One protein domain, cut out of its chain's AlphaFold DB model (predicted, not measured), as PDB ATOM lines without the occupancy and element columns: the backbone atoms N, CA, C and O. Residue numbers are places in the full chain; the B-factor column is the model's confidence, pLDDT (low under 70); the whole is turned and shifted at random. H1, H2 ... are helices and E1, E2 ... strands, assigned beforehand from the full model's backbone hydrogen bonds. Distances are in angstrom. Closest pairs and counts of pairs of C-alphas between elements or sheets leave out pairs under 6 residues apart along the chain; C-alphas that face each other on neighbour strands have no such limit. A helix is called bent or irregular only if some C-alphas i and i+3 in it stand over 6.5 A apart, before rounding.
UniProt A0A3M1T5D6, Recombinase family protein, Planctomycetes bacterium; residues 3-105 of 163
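AT A GLANCE: This is residues 3 to 105 of the 163 residues of the protein "Recombinase family protein" of Planctomycetes bacterium (UniProt A0A3M1T5D6). Four short strands run roughly the same way through the middle as two parallel pairs, E1 with E2 and E3 with E4, with E1 next to E3; H2 covers one side of them, and H3 and H4 lie side by side over the other. Little H1 sits at one far end. The printed part has 103 residues, with four named helices and four named strands in the order E1 H1 H2 E2 H3 E3 H4 E4. The class is mixed, helices and strands; the whole is compact, with a radius of gyration of the C-alphas of 13.2 A and spans of 35 by 27 by 22 A.

HOW THE PARTS SIT: Start with E1, residues 3 to 8, and look across to E2, residues 41 to 45: they are parallel at 9 degrees, with N 5 and O 41 2.9 A apart, within hydrogen-bond range. Between them come H1, residues 9 to 13, and H2, residues 18 to 31, which are only just apart at 8.2 A. E1, H1, H2 and E2 form a strand-helix-strand unit, two parallel neighbour strands joined through helices, with a right-handed crossover. The closest C-alphas of E1 and H2 are those of Val 7 and Ile 18, 6.9 A apart. Next find H3, residues 53 to 64, where Val 54 comes closest to E2, its C-alpha 5.5 A from that of Glu 43. E3, residues 70 to 73, comes closest to E1 at the C-alphas of Val 72 and Ile 3, 4.5 A, and to H2 at those of Val 72 and Gly 25, 6.5 A. H4, residues 83 to 92, is near H3. E4, residues 96 to 99, is parallel to E3 at 19 degrees, with N 98 and O 71 2.8 A apart; E3, H4 and E4 form a second right-handed unit. H2 is apart from H3 and H4. Every O i to N i+4 pair is within hydrogen-bond range in H2, H3 and H4; in H1 it is 0 of 1, beside 2 of 2 O i to N i+3 pairs.

IN THESE COORDINATES: Find C-alpha 3 at (-19.586, 24.368, -32.758); from there E1 runs 17.0 A. H1 follows from residue 9. H2 starts at C-alpha 18, (-10.230, 17.087, -33.434), and runs 19.8 A. E2 spans 13.1 A, H3 16.8 A, E3 10.2 A and H4 13.1 A. H4 is neither bent nor irregular, but only just: C-alphas 89 and 92 are 6.1 A apart. E4 ends at C-alpha 99, (-13.308, 32.109, -33.400).

THE WHOLE: The two C-alphas farthest apart, those of Arg 48 and Pro 105, are 39.0 A apart. The printed part has no cut and no long link. Look for low confidence, pLDDT under 70, at residues 9 to 16 and 46 to 50; the mean of the printed part is 84.5.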
ATOM      1  N   ILE A   3     -21.006  24.515 -32.400       94.94
ATOM      2  CA  ILE A   3     -19.586  24.368 -32.758       94.94
ATOM      3  C   ILE A   3     -19.499  23.652 -34.103       94.94
ATOM      4  O   ILE A   3     -20.141  22.616 -34.277       94.94
ATOM      5  N   TYR A   4     -18.671  24.159 -35.016       93.00
ATOM      6  CA  TYR A   4     -18.309  23.477 -36.255       93.00
ATOM      7  C   TYR A   4     -16.797  23.265 -36.339       93.00
ATOM      8  O   TYR A   4     -16.002  24.190 -36.164       93.00
ATOM      9  N   GLN A   5     -16.404  22.026 -36.613       90.00
ATOM     10  CA  GLN A   5     -15.014  21.598 -36.715       90.00
ATOM     11  C   GLN A   5     -14.793  20.867 -38.022       90.00
ATOM     12  O   GLN A   5     -15.608  20.043 -38.433       90.00
ATOM     13  N   ARG A   6     -13.653  21.140 -38.655       84.31
ATOM     14  CA  ARG A   6     -13.280  20.524 -39.924       84.31
ATOM     15  C   ARG A   6     -11.837  20.052 -39.874       84.31
ATOM     16  O   ARG A   6     -10.930  20.855 -39.644       84.31
ATOM     17  N   VAL A   7     -11.645  18.769 -40.155       78.94
ATOM     18  CA  VAL A   7     -10.338  18.111 -40.240       78.94
ATOM     19  C   VAL A   7     -10.214  17.381 -41.573       78.94
ATOM     20  O   VAL A   7     -11.101  16.621 -41.959       78.94
ATOM     21  N   GLY A   8      -9.120  17.608 -42.290       73.75
ATOM     22  CA  GLY A   8      -8.713  16.819 -43.447       73.75
ATOM     23  C   GLY A   8      -7.638  15.787 -43.123       73.75
ATOM     24  O   GLY A   8      -6.900  15.941 -42.157       73.75
ATOM     25  N   SER A   9      -7.514  14.764 -43.974       66.31
ATOM     26  CA  SER A   9      -6.524  13.678 -43.825       66.31
ATOM     27  C   SER A   9      -5.099  14.177 -43.523       66.31
ATOM     28  O   SER A   9      -4.456  13.673 -42.614       66.31
ATOM     29  N   ARG A  10      -4.635  15.221 -44.225       64.25
ATOM     30  CA  ARG A  10      -3.303  15.818 -44.020       64.25
ATOM     31  C   ARG A  10      -3.169  16.556 -42.680       64.25
ATOM     32  O   ARG A  10      -2.111  16.580 -42.074       64.25
ATOM     33  N   GLU A  11      -4.259  17.136 -42.193       63.88
ATOM     34  CA  GLU A  11      -4.279  17.909 -40.944       63.88
ATOM     35  C   GLU A  11      -4.289  16.994 -39.711       63.88
ATOM     36  O   GLU A  11      -3.844  17.399 -38.639       63.88
ATOM     37  N   GLN A  12      -4.749  15.744 -39.870       60.91
ATOM     38  CA  GLN A  12      -4.588  14.697 -38.855       60.91
ATOM     39  C   GLN A  12      -3.117  14.300 -38.691       60.91
ATOM     40  O   GLN A  12      -2.681  14.066 -37.566       60.91
ATOM     41  N   GLU A  13      -2.354  14.258 -39.787       59.03
ATOM     42  CA  GLU A  13      -0.917  13.948 -39.777       59.03
ATOM     43  C   GLU A  13      -0.082  15.098 -39.191       59.03
ATOM     44  O   GLU A  13       0.896  14.852 -38.491       59.03
ATOM     45  N   GLU A  14      -0.500  16.349 -39.400       58.75
ATOM     46  CA  GLU A  14       0.162  17.558 -38.877       58.75
ATOM     47  C   GLU A  14      -0.182  17.866 -37.395       58.75
ATOM     48  O   GLU A  14       0.206  18.906 -36.863       58.75
ATOM     49  N   GLY A  15      -0.891  16.969 -36.696       55.91
ATOM     50  CA  GLY A  15      -1.147  17.075 -35.251       55.91
ATOM     51  C   GLY A  15      -2.294  18.012 -34.852       55.91
ATOM     52  O   GLY A  15      -2.514  18.242 -33.662       55.91
ATOM     53  N   TYR A  16      -3.073  18.518 -35.813       64.25
ATOM     54  CA  TYR A  16      -4.265  19.331 -35.555       64.25
ATOM     55  C   TYR A  16      -5.467  18.432 -35.231       64.25
ATOM     56  O   TYR A  16      -6.423  18.302 -36.001       64.25
ATOM     57  N   SER A  17      -5.400  17.749 -34.084       70.56
ATOM     58  CA  SER A  17      -6.419  16.775 -33.702       70.56
ATOM     59  C   SER A  17      -7.779  17.439 -33.452       70.56
ATOM     60  O   SER A  17      -7.889  18.583 -32.997       70.56
ATOM     61  N   ILE A  18      -8.845  16.691 -33.734       76.12
ATOM     62  CA  ILE A  18     -10.230  17.087 -33.434       76.12
ATOM     63  C   ILE A  18     -10.383  17.378 -31.934       76.12
ATOM     64  O   ILE A  18     -11.099  18.294 -31.544       76.12
ATOM     65  N   GLU A  19      -9.660  16.645 -31.088       79.88
ATOM     66  CA  GLU A  19      -9.670  16.828 -29.635       79.88
ATOM     67  C   GLU A  19      -9.122  18.194 -29.217       79.88
ATOM     68  O   GLU A  19      -9.694  18.832 -28.333       79.88
ATOM     69  N   ALA A  20      -8.051  18.671 -29.861       81.06
ATOM     70  CA  ALA A  20      -7.500  19.996 -29.593       81.06
ATOM     71  C   ALA A  20      -8.500  21.098 -29.977       81.06
ATOM     72  O   ALA A  20      -8.771  21.983 -29.167       81.06
ATOM     73  N   GLN A  21      -9.119  20.993 -31.159       79.06
ATOM     74  CA  GLN A  21     -10.155  21.935 -31.609       79.06
ATOM     75  C   GLN A  21     -11.408  21.887 -30.726       79.06
ATOM     76  O   GLN A  21     -12.057  22.906 -30.483       79.06
ATOM     77  N   SER A  22     -11.764  20.699 -30.234       84.88
ATOM     78  CA  SER A  22     -12.869  20.519 -29.297       84.88
ATOM     79  C   SER A  22     -12.581  21.200 -27.979       84.88
ATOM     80  O   SER A  22     -13.405  21.982 -27.509       84.88
ATOM     81  N   ARG A  23     -11.388  21.003 -27.423       87.50
ATOM     82  CA  ARG A  23     -10.989  21.645 -26.174       87.50
ATOM     83  C   ARG A  23     -11.054  23.166 -26.268       87.50
ATOM     84  O   ARG A  23     -11.727  23.784 -25.445       87.50
ATOM     85  N   THR A  24     -10.429  23.751 -27.287       88.38
ATOM     86  CA  THR A  24     -10.383  25.209 -27.449       88.38
ATOM     87  C   THR A  24     -11.760  25.804 -27.746       88.38
ATOM     88  O   THR A  24     -12.105  26.852 -27.201       88.38
ATOM     89  N   GLY A  25     -12.594  25.119 -28.536       87.88
ATOM     90  CA  GLY A  25     -13.977  25.535 -28.783       87.88
ATOM     91  C   GLY A  25     -14.833  25.547 -27.512       87.88
ATOM     92  O   GLY A  25     -15.555  26.509 -27.258       87.88
ATOM     93  N   HIS A  26     -14.720  24.518 -26.668       89.44
ATOM     94  CA  HIS A  26     -15.442  24.467 -25.392       89.44
ATOM     95  C   HIS A  26     -14.894  25.460 -24.357       89.44
ATOM     96  O   HIS A  26     -15.652  25.975 -23.536       89.44
ATOM     97  N   GLU A  27     -13.590  25.734 -24.359       91.19
ATOM     98  CA  GLU A  27     -12.995  26.806 -23.552       91.19
ATOM     99  C   GLU A  27     -13.523  28.177 -23.960       91.19
ATOM    100  O   GLU A  27     -13.888  28.959 -23.085       91.19
ATOM    101  N   LEU A  28     -13.639  28.440 -25.264       89.88
ATOM    102  CA  LEU A  28     -14.221  29.674 -25.781       89.88
ATOM    103  C   LEU A  28     -15.673  29.841 -25.321       89.88
ATOM    104  O   LEU A  28     -16.021  30.880 -24.772       89.88
ATOM    105  N   ILE A  29     -16.497  28.798 -25.455       90.69
ATOM    106  CA  ILE A  29     -17.886  28.824 -24.970       90.69
ATOM    107  C   ILE A  29     -17.952  29.160 -23.479       90.69
ATOM    108  O   ILE A  29     -18.729  30.027 -23.084       90.69
ATOM    109  N   ARG A  30     -17.123  28.507 -22.655       91.25
ATOM    110  CA  ARG A  30     -17.090  28.755 -21.207       91.25
ATOM    111  C   ARG A  30     -16.634  30.172 -20.873       91.25
ATOM    112  O   ARG A  30     -17.250  30.812 -20.029       91.25
ATOM    113  N   ARG A  31     -15.576  30.657 -21.527       90.62
ATOM    114  CA  ARG A  31     -15.005  31.990 -21.289       90.62
ATOM    115  C   ARG A  31     -15.996  33.104 -21.615       90.62
ATOM    116  O   ARG A  31     -16.077  34.074 -20.877       90.62
ATOM    117  N   GLU A  32     -16.742  32.941 -22.700       88.06
ATOM    118  CA  GLU A  32     -17.696  33.938 -23.193       88.06
ATOM    119  C   GLU A  32     -19.105  33.764 -22.584       88.06
ATOM    120  O   GLU A  32     -20.032  34.479 -22.956       88.06
ATOM    121  N   GLY A  33     -19.299  32.806 -21.664       90.00
ATOM    122  CA  GLY A  33     -20.594  32.555 -21.015       90.00
ATOM    123  C   GLY A  33     -21.686  32.054 -21.968       90.00
ATOM    124  O   GLY A  33     -22.873  32.283 -21.742       90.00
ATOM    125  N   LEU A  34     -21.294  31.391 -23.055       90.50
ATOM    126  CA  LEU A  34     -22.185  30.962 -24.129       90.50
ATOM    127  C   LEU A  34     -22.826  29.601 -23.818       90.50
ATOM    128  O   LEU A  34     -22.285  28.786 -23.073       90.50
ATOM    129  N   GLN A  35     -23.966  29.318 -24.454       93.38
ATOM    130  CA  GLN A  35     -24.644  28.021 -24.360       93.38
ATOM    131  C   GLN A  35     -24.620  27.276 -25.695       93.38
ATOM    132  O   GLN A  35     -24.931  27.833 -26.759       93.38
ATOM    133  N   LEU A  36     -24.263  25.994 -25.633       94.31
ATOM    134  CA  LEU A  36     -24.251  25.101 -26.782       94.31
ATOM    135  C   LEU A  36     -25.653  24.505 -26.989       94.31
ATOM    136  O   LEU A  36     -26.231  23.937 -26.072       94.31
ATOM    137  N   ALA A  37     -26.206  24.667 -28.190       95.06
ATOM    138  CA  ALA A  37     -27.560  24.228 -28.533       95.06
ATOM    139  C   ALA A  37     -27.604  22.786 -29.074       95.06
ATOM    140  O   ALA A  37     -28.665  22.168 -29.121       95.06
ATOM    141  N   HIS A  38     -26.456  22.262 -29.504       95.62
ATOM    142  CA  HIS A  38     -26.309  20.940 -30.100       95.62
ATOM    143  C   HIS A  38     -24.871  20.449 -29.923       95.62
ATOM    144  O   HIS A  38     -23.948  21.263 -29.941       95.62
ATOM    145  N   GLU A  39     -24.673  19.134 -29.840       93.25
ATOM    146  CA  GLU A  39     -23.341  18.519 -29.884       93.25
ATOM    147  C   GLU A  39     -22.486  19.064 -31.050       93.25
ATOM    148  O   GLU A  39     -23.032  19.374 -32.117       93.25
ATOM    149  N   PRO A  40     -21.154  19.185 -30.894       92.75
ATOM    150  CA  PRO A  40     -20.290  19.720 -31.941       92.75
ATOM    151  C   PRO A  40     -20.466  19.015 -33.292       92.75
ATOM    152  O   PRO A  40     -20.453  17.787 -33.402       92.75
ATOM    153  N   PHE A  41     -20.578  19.807 -34.355       93.69
ATOM    154  CA  PHE A  41     -20.613  19.314 -35.724       93.69
ATOM    155  C   PHE A  41     -19.181  19.082 -36.212       93.69
ATOM    156  O   PHE A  41     -18.455  20.031 -36.501       93.69
ATOM    157  N   VAL A  42     -18.777  17.814 -36.315       90.50
ATOM    158  CA  VAL A  42     -17.416  17.427 -36.711       90.50
ATOM    159  C   VAL A  42     -17.398  16.855 -38.128       90.50
ATOM    160  O   VAL A  42     -17.927  15.772 -38.387       90.50
ATOM    161  N   GLU A  43     -16.778  17.580 -39.054       87.69
ATOM    162  CA  GLU A  43     -16.571  17.171 -40.440       87.69
ATOM    163  C   GLU A  43     -15.160  16.599 -40.628       87.69
ATOM    164  O   GLU A  43     -14.158  17.311 -40.527       87.69
ATOM    165  N   VAL A  44     -15.085  15.301 -40.935       83.31
ATOM    166  CA  VAL A  44     -13.823  14.586 -41.176       83.31
ATOM    167  C   VAL A  44     -13.716  14.242 -42.657       83.31
ATOM    168  O   VAL A  44     -14.458  13.405 -43.177       83.31
ATOM    169  N   HIS A  45     -12.774  14.871 -43.354       72.88
ATOM    170  CA  HIS A  45     -12.461  14.543 -44.739       72.88
ATOM    171  C   HIS A  45     -11.399  13.461 -44.804       72.88
ATOM    172  O   HIS A  45     -10.223  13.726 -44.569       72.88
ATOM    173  N   SER A  46     -11.815  12.265 -45.219       60.81
ATOM    174  CA  SER A  46     -10.900  11.266 -45.763       60.81
ATOM    175  C   SER A  46     -10.799  11.421 -47.279       60.81
ATOM    176  O   SER A  46     -11.757  11.843 -47.933       60.81
ATOM    177  N   ALA A  47      -9.677  10.993 -47.861       55.78
ATOM    178  CA  ALA A  47      -9.478  10.928 -49.314       55.78
ATOM    179  C   ALA A  47     -10.585  10.152 -50.072       55.78
ATOM    180  O   ALA A  47     -10.710  10.279 -51.285       55.78
ATOM    181  N   ARG A  48     -11.408   9.360 -49.365       52.97
ATOM    182  CA  ARG A  48     -12.475   8.517 -49.925       52.97
ATOM    183  C   ARG A  48     -13.873   9.138 -49.886       52.97
ATOM    184  O   ARG A  48     -14.752   8.638 -50.580       52.97
ATOM    185  N   ARG A  49     -14.116  10.168 -49.068       56.28
ATOM    186  CA  ARG A  49     -15.465  10.721 -48.848       56.28
ATOM    187  C   ARG A  49     -15.523  12.176 -49.319       56.28
ATOM    188  O   ARG A  49     -15.200  13.109 -48.587       56.28
ATOM    189  N   ALA A  50     -15.921  12.357 -50.575       60.25
ATOM    190  CA  ALA A  50     -16.181  13.670 -51.152       60.25
ATOM    191  C   ALA A  50     -17.529  14.218 -50.643       60.25
ATOM    192  O   ALA A  50     -18.522  13.499 -50.636       60.25
ATOM    193  N   GLY A  51     -17.566  15.485 -50.220       73.75
ATOM    194  CA  GLY A  51     -18.796  16.181 -49.812       73.75
ATOM    195  C   GLY A  51     -18.686  16.917 -48.474       73.75
ATOM    196  O   GLY A  51     -17.628  16.916 -47.846       73.75
ATOM    197  N   ARG A  52     -19.786  17.561 -48.069       85.19
ATOM    198  CA  ARG A  52     -19.916  18.343 -46.824       85.19
ATOM    199  C   ARG A  52     -21.157  17.938 -45.996       85.19
ATOM    200  O   ARG A  52     -21.958  18.798 -45.625       85.19
ATOM    201  N   PRO A  53     -21.381  16.631 -45.752       89.19
ATOM    202  CA  PRO A  53     -22.626  16.143 -45.162       89.19
ATOM    203  C   PRO A  53     -22.854  16.636 -43.730       89.19
ATOM    204  O   PRO A  53     -23.999  16.736 -43.302       89.19
ATOM    205  N   VAL A  54     -21.800  16.909 -42.955       92.25
ATOM    206  CA  VAL A  54     -21.950  17.430 -41.588       92.25
ATOM    207  C   VAL A  54     -22.324  18.904 -41.635       92.25
ATOM    208  O   VAL A  54     -23.231  19.316 -40.914       92.25
ATOM    209  N   PHE A  55     -21.693  19.668 -42.528       92.19
ATOM    210  CA  PHE A  55     -22.064  21.061 -42.769       92.19
ATOM    211  C   PHE A  55     -23.534  21.178 -43.194       92.19
ATOM    212  O   PHE A  55     -24.285  21.955 -42.617       92.19
ATOM    213  N   GLU A  56     -23.989  20.352 -44.138       93.06
ATOM    214  CA  GLU A  56     -25.385  20.357 -44.598       93.06
ATOM    215  C   GLU A  56     -26.377  20.017 -43.479       93.06
ATOM    216  O   GLU A  56     -27.415  20.670 -43.360       93.06
ATOM    217  N   ARG A  57     -26.038  19.058 -42.603       95.38
ATOM    218  CA  ARG A  57     -26.844  18.768 -41.405       95.38
ATOM    219  C   ARG A  57     -26.883  19.946 -40.435       95.38
ATOM    220  O   ARG A  57     -27.947  20.232 -39.898       95.38
ATOM    221  N   MET A  58     -25.761  20.637 -40.232       96.25
ATOM    222  CA  MET A  58     -25.711  21.836 -39.393       96.25
ATOM    223  C   MET A  58     -26.612  22.942 -39.954       96.25
ATOM    224  O   MET A  58     -27.402  23.511 -39.208       96.25
ATOM    225  N   ILE A  59     -26.558  23.209 -41.263       96.00
ATOM    226  CA  ILE A  59     -27.434  24.199 -41.908       96.00
ATOM    227  C   ILE A  59     -28.909  23.818 -41.741       96.00
ATOM    228  O   ILE A  59     -29.726  24.665 -41.383       96.00
ATOM    229  N   ALA A  60     -29.263  22.545 -41.950       96.81
ATOM    230  CA  ALA A  60     -30.630  22.071 -41.744       96.81
ATOM    231  C   ALA A  60     -31.096  22.255 -40.290       96.81
ATOM    232  O   ALA A  60     -32.208  22.730 -40.063       96.81
ATOM    233  N   TYR A  61     -30.236  21.939 -39.318       97.50
ATOM    234  CA  TYR A  61     -30.504  22.162 -37.899       97.50
ATOM    235  C   TYR A  61     -30.714  23.651 -37.584       97.50
ATOM    236  O   TYR A  61     -31.693  23.998 -36.929       97.50
ATOM    237  N   LEU A  62     -29.849  24.536 -38.082       97.12
ATOM    238  CA  LEU A  62     -29.934  25.981 -37.837       97.12
ATOM    239  C   LEU A  62     -31.199  26.599 -38.440       97.12
ATOM    240  O   LEU A  62     -31.850  27.408 -37.787       97.12
ATOM    241  N   ARG A  63     -31.615  26.161 -39.635       95.75
ATOM    242  CA  ARG A  63     -32.886  26.598 -40.240       95.75
ATOM    243  C   ARG A  63     -34.112  26.181 -39.421       95.75
ATOM    244  O   ARG A  63     -35.115  26.883 -39.434       95.75
ATOM    245  N   GLN A  64     -34.036  25.056 -38.712       97.19
ATOM    246  CA  GLN A  64     -35.093  24.599 -37.801       97.19
ATOM    247  C   GLN A  64     -35.021  25.274 -36.422       97.19
ATOM    248  O   GLN A  64     -35.979  25.197 -35.659       97.19
ATOM    249  N   ASN A  65     -33.900  25.926 -36.098       96.50
ATOM    250  CA  ASN A  65     -33.614  26.506 -34.788       96.50
ATOM    251  C   ASN A  65     -33.113  27.958 -34.923       96.50
ATOM    252  O   ASN A  65     -31.963  28.243 -34.575       96.50
ATOM    253  N   PRO A  66     -33.954  28.896 -35.403       93.25
ATOM    254  CA  PRO A  66     -33.554  30.283 -35.667       93.25
ATOM    255  C   PRO A  66     -33.091  31.049 -34.415       93.25
ATOM    256  O   PRO A  66     -32.406  32.059 -34.530       93.25
ATOM    257  N   GLN A  67     -33.403  30.561 -33.209       94.50
ATOM    258  CA  GLN A  67     -32.880  31.098 -31.949       94.50
ATOM    259  C   GLN A  67     -31.361  30.898 -31.778       94.50
ATOM    260  O   GLN A  67     -30.736  31.505 -30.907       94.50
ATOM    261  N   VAL A  68     -30.742  30.025 -32.577       95.69
ATOM    262  CA  VAL A  68     -29.301  29.770 -32.539       95.69
ATOM    263  C   VAL A  68     -28.576  30.822 -33.379       95.69
ATOM    264  O   VAL A  68     -28.242  30.598 -34.533       95.69
ATOM    265  N   GLY A  69     -28.285  31.968 -32.765       93.12
ATOM    266  CA  GLY A  69     -27.701  33.133 -33.447       93.12
ATOM    267  C   GLY A  69     -26.185  33.110 -33.668       93.12
ATOM    268  O   GLY A  69     -25.597  34.150 -33.958       93.12
ATOM    269  N   GLY A  70     -25.504  31.972 -33.515       94.06
ATOM    270  CA  GLY A  70     -24.092  31.960 -33.885       94.06
ATOM    271  C   GLY A  70     -23.334  30.651 -33.760       94.06
ATOM    272  O   GLY A  70     -23.842  29.628 -33.285       94.06
ATOM    273  N   ILE A  71     -22.092  30.735 -34.220       94.81
ATOM    274  CA  ILE A  71     -21.236  29.610 -34.575       94.81
ATOM    275  C   ILE A  71     -19.839  29.779 -33.984       94.81
ATOM    276  O   ILE A  71     -19.244  30.851 -34.050       94.81
ATOM    277  N   VAL A  72     -19.311  28.694 -33.433       93.94
ATOM    278  CA  VAL A  72     -17.956  28.594 -32.904       93.94
ATOM    279  C   VAL A  72     -17.109  27.756 -33.853       93.94
ATOM    280  O   VAL A  72     -17.504  26.649 -34.221       93.94
ATOM    281  N   ALA A  73     -15.937  28.260 -34.226       91.62
ATOM    282  CA  ALA A  73     -14.953  27.523 -35.016       91.62
ATOM    283  C   ALA A  73     -13.528  27.922 -34.614       91.62
ATOM    284  O   ALA A  73     -13.315  28.904 -33.913       91.62
ATOM    285  N   HIS A  74     -12.521  27.168 -35.050       86.25
ATOM    286  CA  HIS A  74     -11.138  27.474 -34.664       86.25
ATOM    287  C   HIS A  74     -10.590  28.731 -35.369       86.25
ATOM    288  O   HIS A  74      -9.980  29.592 -34.736       86.25
ATOM    289  N   LYS A  75     -10.865  28.863 -36.675       84.94
ATOM    290  CA  LYS A  75     -10.480  29.996 -37.535       84.94
ATOM    291  C   LYS A  75     -11.519  30.229 -38.635       84.94
ATOM    292  O   LYS A  75     -12.353  29.358 -38.887       84.94
ATOM    293  N   VAL A  76     -11.424  31.349 -39.355       82.56
ATOM    294  CA  VAL A  76     -12.337  31.680 -40.471       82.56
ATOM    295  C   VAL A  76     -12.345  30.603 -41.568       82.56
ATOM    296  O   VAL A  76     -13.415  30.195 -42.012       82.56
ATOM    297  N   ASP A  77     -11.186  30.064 -41.968       78.62
ATOM    298  CA  ASP A  77     -11.064  29.008 -42.998       78.62
ATOM    299  C   ASP A  77     -11.685  27.656 -42.583       78.62
ATOM    300  O   ASP A  77     -11.772  26.710 -43.379       78.62
ATOM    301  N   ARG A  78     -12.126  27.555 -41.323       84.31
ATOM    302  CA  ARG A  78     -12.786  26.379 -40.747       84.31
ATOM    303  C   ARG A  78     -14.298  26.491 -40.713       84.31
ATOM    304  O   ARG A  78     -14.942  25.466 -40.538       84.31
ATOM    305  N   LEU A  79     -14.863  27.674 -40.950       86.56
ATOM    306  CA  LEU A  79     -16.313  27.876 -41.011       86.56
ATOM    307  C   LEU A  79     -16.961  27.186 -42.219       86.56
ATOM    308  O   LEU A  79     -18.138  26.854 -42.182       86.56
ATOM    309  N   GLY A  80     -16.195  26.934 -43.279       83.62
ATOM    310  CA  GLY A  80     -16.685  26.320 -44.505       83.62
ATOM    311  C   GLY A  80     -15.555  25.746 -45.350       83.62
ATOM    312  O   GLY A  80     -14.378  25.880 -45.018       83.62
ATOM    313  N   ARG A  81     -15.897  25.075 -46.451       79.19
ATOM    314  CA  ARG A  81     -14.919  24.621 -47.455       79.19
ATOM    315  C   ARG A  81     -14.587  25.699 -48.473       79.19
ATOM    316  O   ARG A  81     -13.526  25.655 -49.087       79.19
ATOM    317  N   ASN A  82     -15.522  26.606 -48.712       80.69
ATOM    318  CA  ASN A  82     -15.378  27.694 -49.661       80.69
ATOM    319  C   ASN A  82     -16.102  28.937 -49.145       80.69
ATOM    320  O   ASN A  82     -16.811  28.913 -48.142       80.69
ATOM    321  N   LEU A  83     -15.924  30.033 -49.866       78.31
ATOM    322  CA  LEU A  83     -16.512  31.312 -49.504       78.31
ATOM    323  C   LEU A  83     -18.044  31.331 -49.635       78.31
ATOM    324  O   LEU A  83     -18.702  32.091 -48.934       78.31
ATOM    325  N   GLY A  84     -18.626  30.453 -50.457       83.00
ATOM    326  CA  GLY A  84     -20.075  30.265 -50.518       83.00
ATOM    327  C   GLY A  84     -20.659  29.694 -49.224       83.00
ATOM    328  O   GLY A  84     -21.726  30.125 -48.806       83.00
ATOM    329  N   ASP A  85     -19.947  28.786 -48.551       87.62
ATOM    330  CA  ASP A  85     -20.354  28.283 -47.231       87.62
ATOM    331  C   ASP A  85     -20.384  29.411 -46.195       87.62
ATOM    332  O   ASP A  85     -21.340  29.536 -45.434       87.62
ATOM    333  N   ILE A  86     -19.357  30.264 -46.203       86.69
ATOM    334  CA  ILE A  86     -19.264  31.417 -45.300       86.69
ATOM    335  C   ILE A  86     -20.403  32.410 -45.577       86.69
ATOM    336  O   ILE A  86     -21.031  32.894 -44.638       86.69
ATOM    337  N   ALA A  87     -20.724  32.657 -46.851       85.06
ATOM    338  CA  ALA A  87     -21.849  33.509 -47.231       85.06
ATOM    339  C   ALA A  87     -23.195  32.964 -46.718       85.06
ATOM    340  O   ALA A  87     -23.999  33.731 -46.202       85.06
ATOM    341  N   VAL A  88     -23.432  31.648 -46.776       89.75
ATOM    342  CA  VAL A  88     -24.648  31.040 -46.198       89.75
ATOM    343  C   VAL A  88     -24.724  31.286 -44.686       89.75
ATOM    344  O   VAL A  88     -25.776  31.659 -44.174       89.75
ATOM    345  N   LEU A  89     -23.619  31.124 -43.955       91.25
ATOM    346  CA  LEU A  89     -23.617  31.326 -42.501       91.25
ATOM    347  C   LEU A  89     -23.924  32.775 -42.103       91.25
ATOM    348  O   LEU A  89     -24.661  32.995 -41.144       91.25
ATOM    349  N   PHE A  90     -23.360  33.753 -42.812       88.75
ATOM    350  CA  PHE A  90     -23.419  35.158 -42.399       88.75
ATOM    351  C   PHE A  90     -24.507  35.974 -43.102       88.75
ATOM    352  O   PHE A  90     -25.104  36.835 -42.466       88.75
ATOM    353  N   GLU A  91     -24.799  35.721 -44.380       83.31
ATOM    354  CA  GLU A  91     -25.846  36.454 -45.107       83.31
ATOM    355  C   GLU A  91     -27.216  35.795 -44.950       83.31
ATOM    356  O   GLU A  91     -28.195  36.483 -44.679       83.31
ATOM    357  N   GLU A  92     -27.297  34.470 -45.123       88.31
ATOM    358  CA  GLU A  92     -28.582  33.759 -45.073       88.31
ATOM    359  C   GLU A  92     -29.022  33.501 -43.630       88.31
ATOM    360  O   GLU A  92     -30.163  33.777 -43.271       88.31
ATOM    361  N   LEU A  93     -28.118  32.975 -42.798       92.06
ATOM    362  CA  LEU A  93     -28.435  32.583 -41.420       92.06
ATOM    363  C   LEU A  93     -28.106  33.660 -40.379       92.06
ATOM    364  O   LEU A  93     -28.434  33.478 -39.209       92.06
ATOM    365  N   GLN A  94     -27.454  34.755 -40.786       89.94
ATOM    366  CA  GLN A  94     -27.079  35.880 -39.917       89.94
ATOM    367  C   GLN A  94     -26.348  35.456 -38.631       89.94
ATOM    368  O   GLN A  94     -26.479  36.084 -37.580       89.94
ATOM    369  N   LEU A  95     -25.571  34.373 -38.700       92.25
ATOM    370  CA  LEU A  95     -24.842  33.859 -37.549       92.25
ATOM    371  C   LEU A  95     -23.692  34.786 -37.194       92.25
ATOM    372  O   LEU A  95     -22.880  35.149 -38.047       92.25
ATOM    373  N   ARG A  96     -23.533  35.061 -35.905       90.62
ATOM    374  CA  ARG A  96     -22.321  35.700 -35.408       90.62
ATOM    375  C   ARG A  96     -21.221  34.651 -35.161       90.62
ATOM    376  O   ARG A  96     -21.503  33.612 -34.552       90.62
ATOM    377  N   PRO A  97     -19.981  34.871 -35.637       91.19
ATOM    378  CA  PRO A  97     -18.878  33.948 -35.406       91.19
ATOM    379  C   PRO A  97     -18.135  34.240 -34.098       91.19
ATOM    380  O   PRO A  97     -17.808  35.385 -33.790       91.19
ATOM    381  N   TRP A  98     -17.778  33.173 -33.390       91.62
ATOM    382  CA  TRP A  98     -16.803  33.160 -32.303       91.62
ATOM    383  C   TRP A  98     -15.646  32.266 -32.720       91.62
ATOM    384  O   TRP A  98     -15.812  31.053 -32.864       91.62
ATOM    385  N   LEU A  99     -14.476  32.859 -32.956       90.12
ATOM    386  CA  LEU A  99     -13.308  32.109 -33.400       90.12
ATOM    387  C   LEU A  99     -12.258  32.038 -32.300       90.12
ATOM    388  O   LEU A  99     -12.084  32.972 -31.521       90.12
ATOM    389  N   VAL A 100     -11.564  30.906 -32.233       86.31
ATOM    390  CA  VAL A 100     -10.519  30.684 -31.227       86.31
ATOM    391  C   VAL A 100      -9.317  31.593 -31.487       86.31
ATOM    392  O   VAL A 100      -8.778  32.168 -30.545       86.31
ATOM    393  N   GLU A 101      -8.903  31.743 -32.748       83.50
ATOM    394  CA  GLU A 101      -7.715  32.538 -33.098       83.50
ATOM    395  C   GLU A 101      -7.999  33.982 -33.514       83.50
ATOM    396  O   GLU A 101      -7.094  34.813 -33.481       83.50
ATOM    397  N   GLN A 102      -9.224  34.294 -33.939       82.31
ATOM    398  CA  GLN A 102      -9.610  35.649 -34.332       82.31
ATOM    399  C   GLN A 102     -10.788  36.118 -33.480       82.31
ATOM    400  O   GLN A 102     -11.828  35.470 -33.434       82.31
ATOM    401  N   SER A 103     -10.651  37.267 -32.825       75.94
ATOM    402  CA  SER A 103     -11.766  37.871 -32.097       75.94
ATOM    403  C   SER A 103     -12.415  38.966 -32.935       75.94
ATOM    404  O   SER A 103     -11.725  39.848 -33.448       75.94
ATOM    405  N   PHE A 104     -13.741  38.913 -33.049       78.25
ATOM    406  CA  PHE A 104     -14.556  39.984 -33.613       78.25
ATOM    407  C   PHE A 104     -15.410  40.575 -32.484       78.25
ATOM    408  O   PHE A 104     -16.413  39.964 -32.091       78.25
ATOM    409  N   PRO A 105     -14.998  41.721 -31.910       76.12
ATOM    410  CA  PRO A 105     -15.719  42.329 -30.800       76.12
ATOM    411  C   PRO A 105     -17.146  42.705 -31.208       76.12
ATOM    412  O   PRO A 105     -17.429  42.941 -32.383       76.12
TER     413      PRO A 105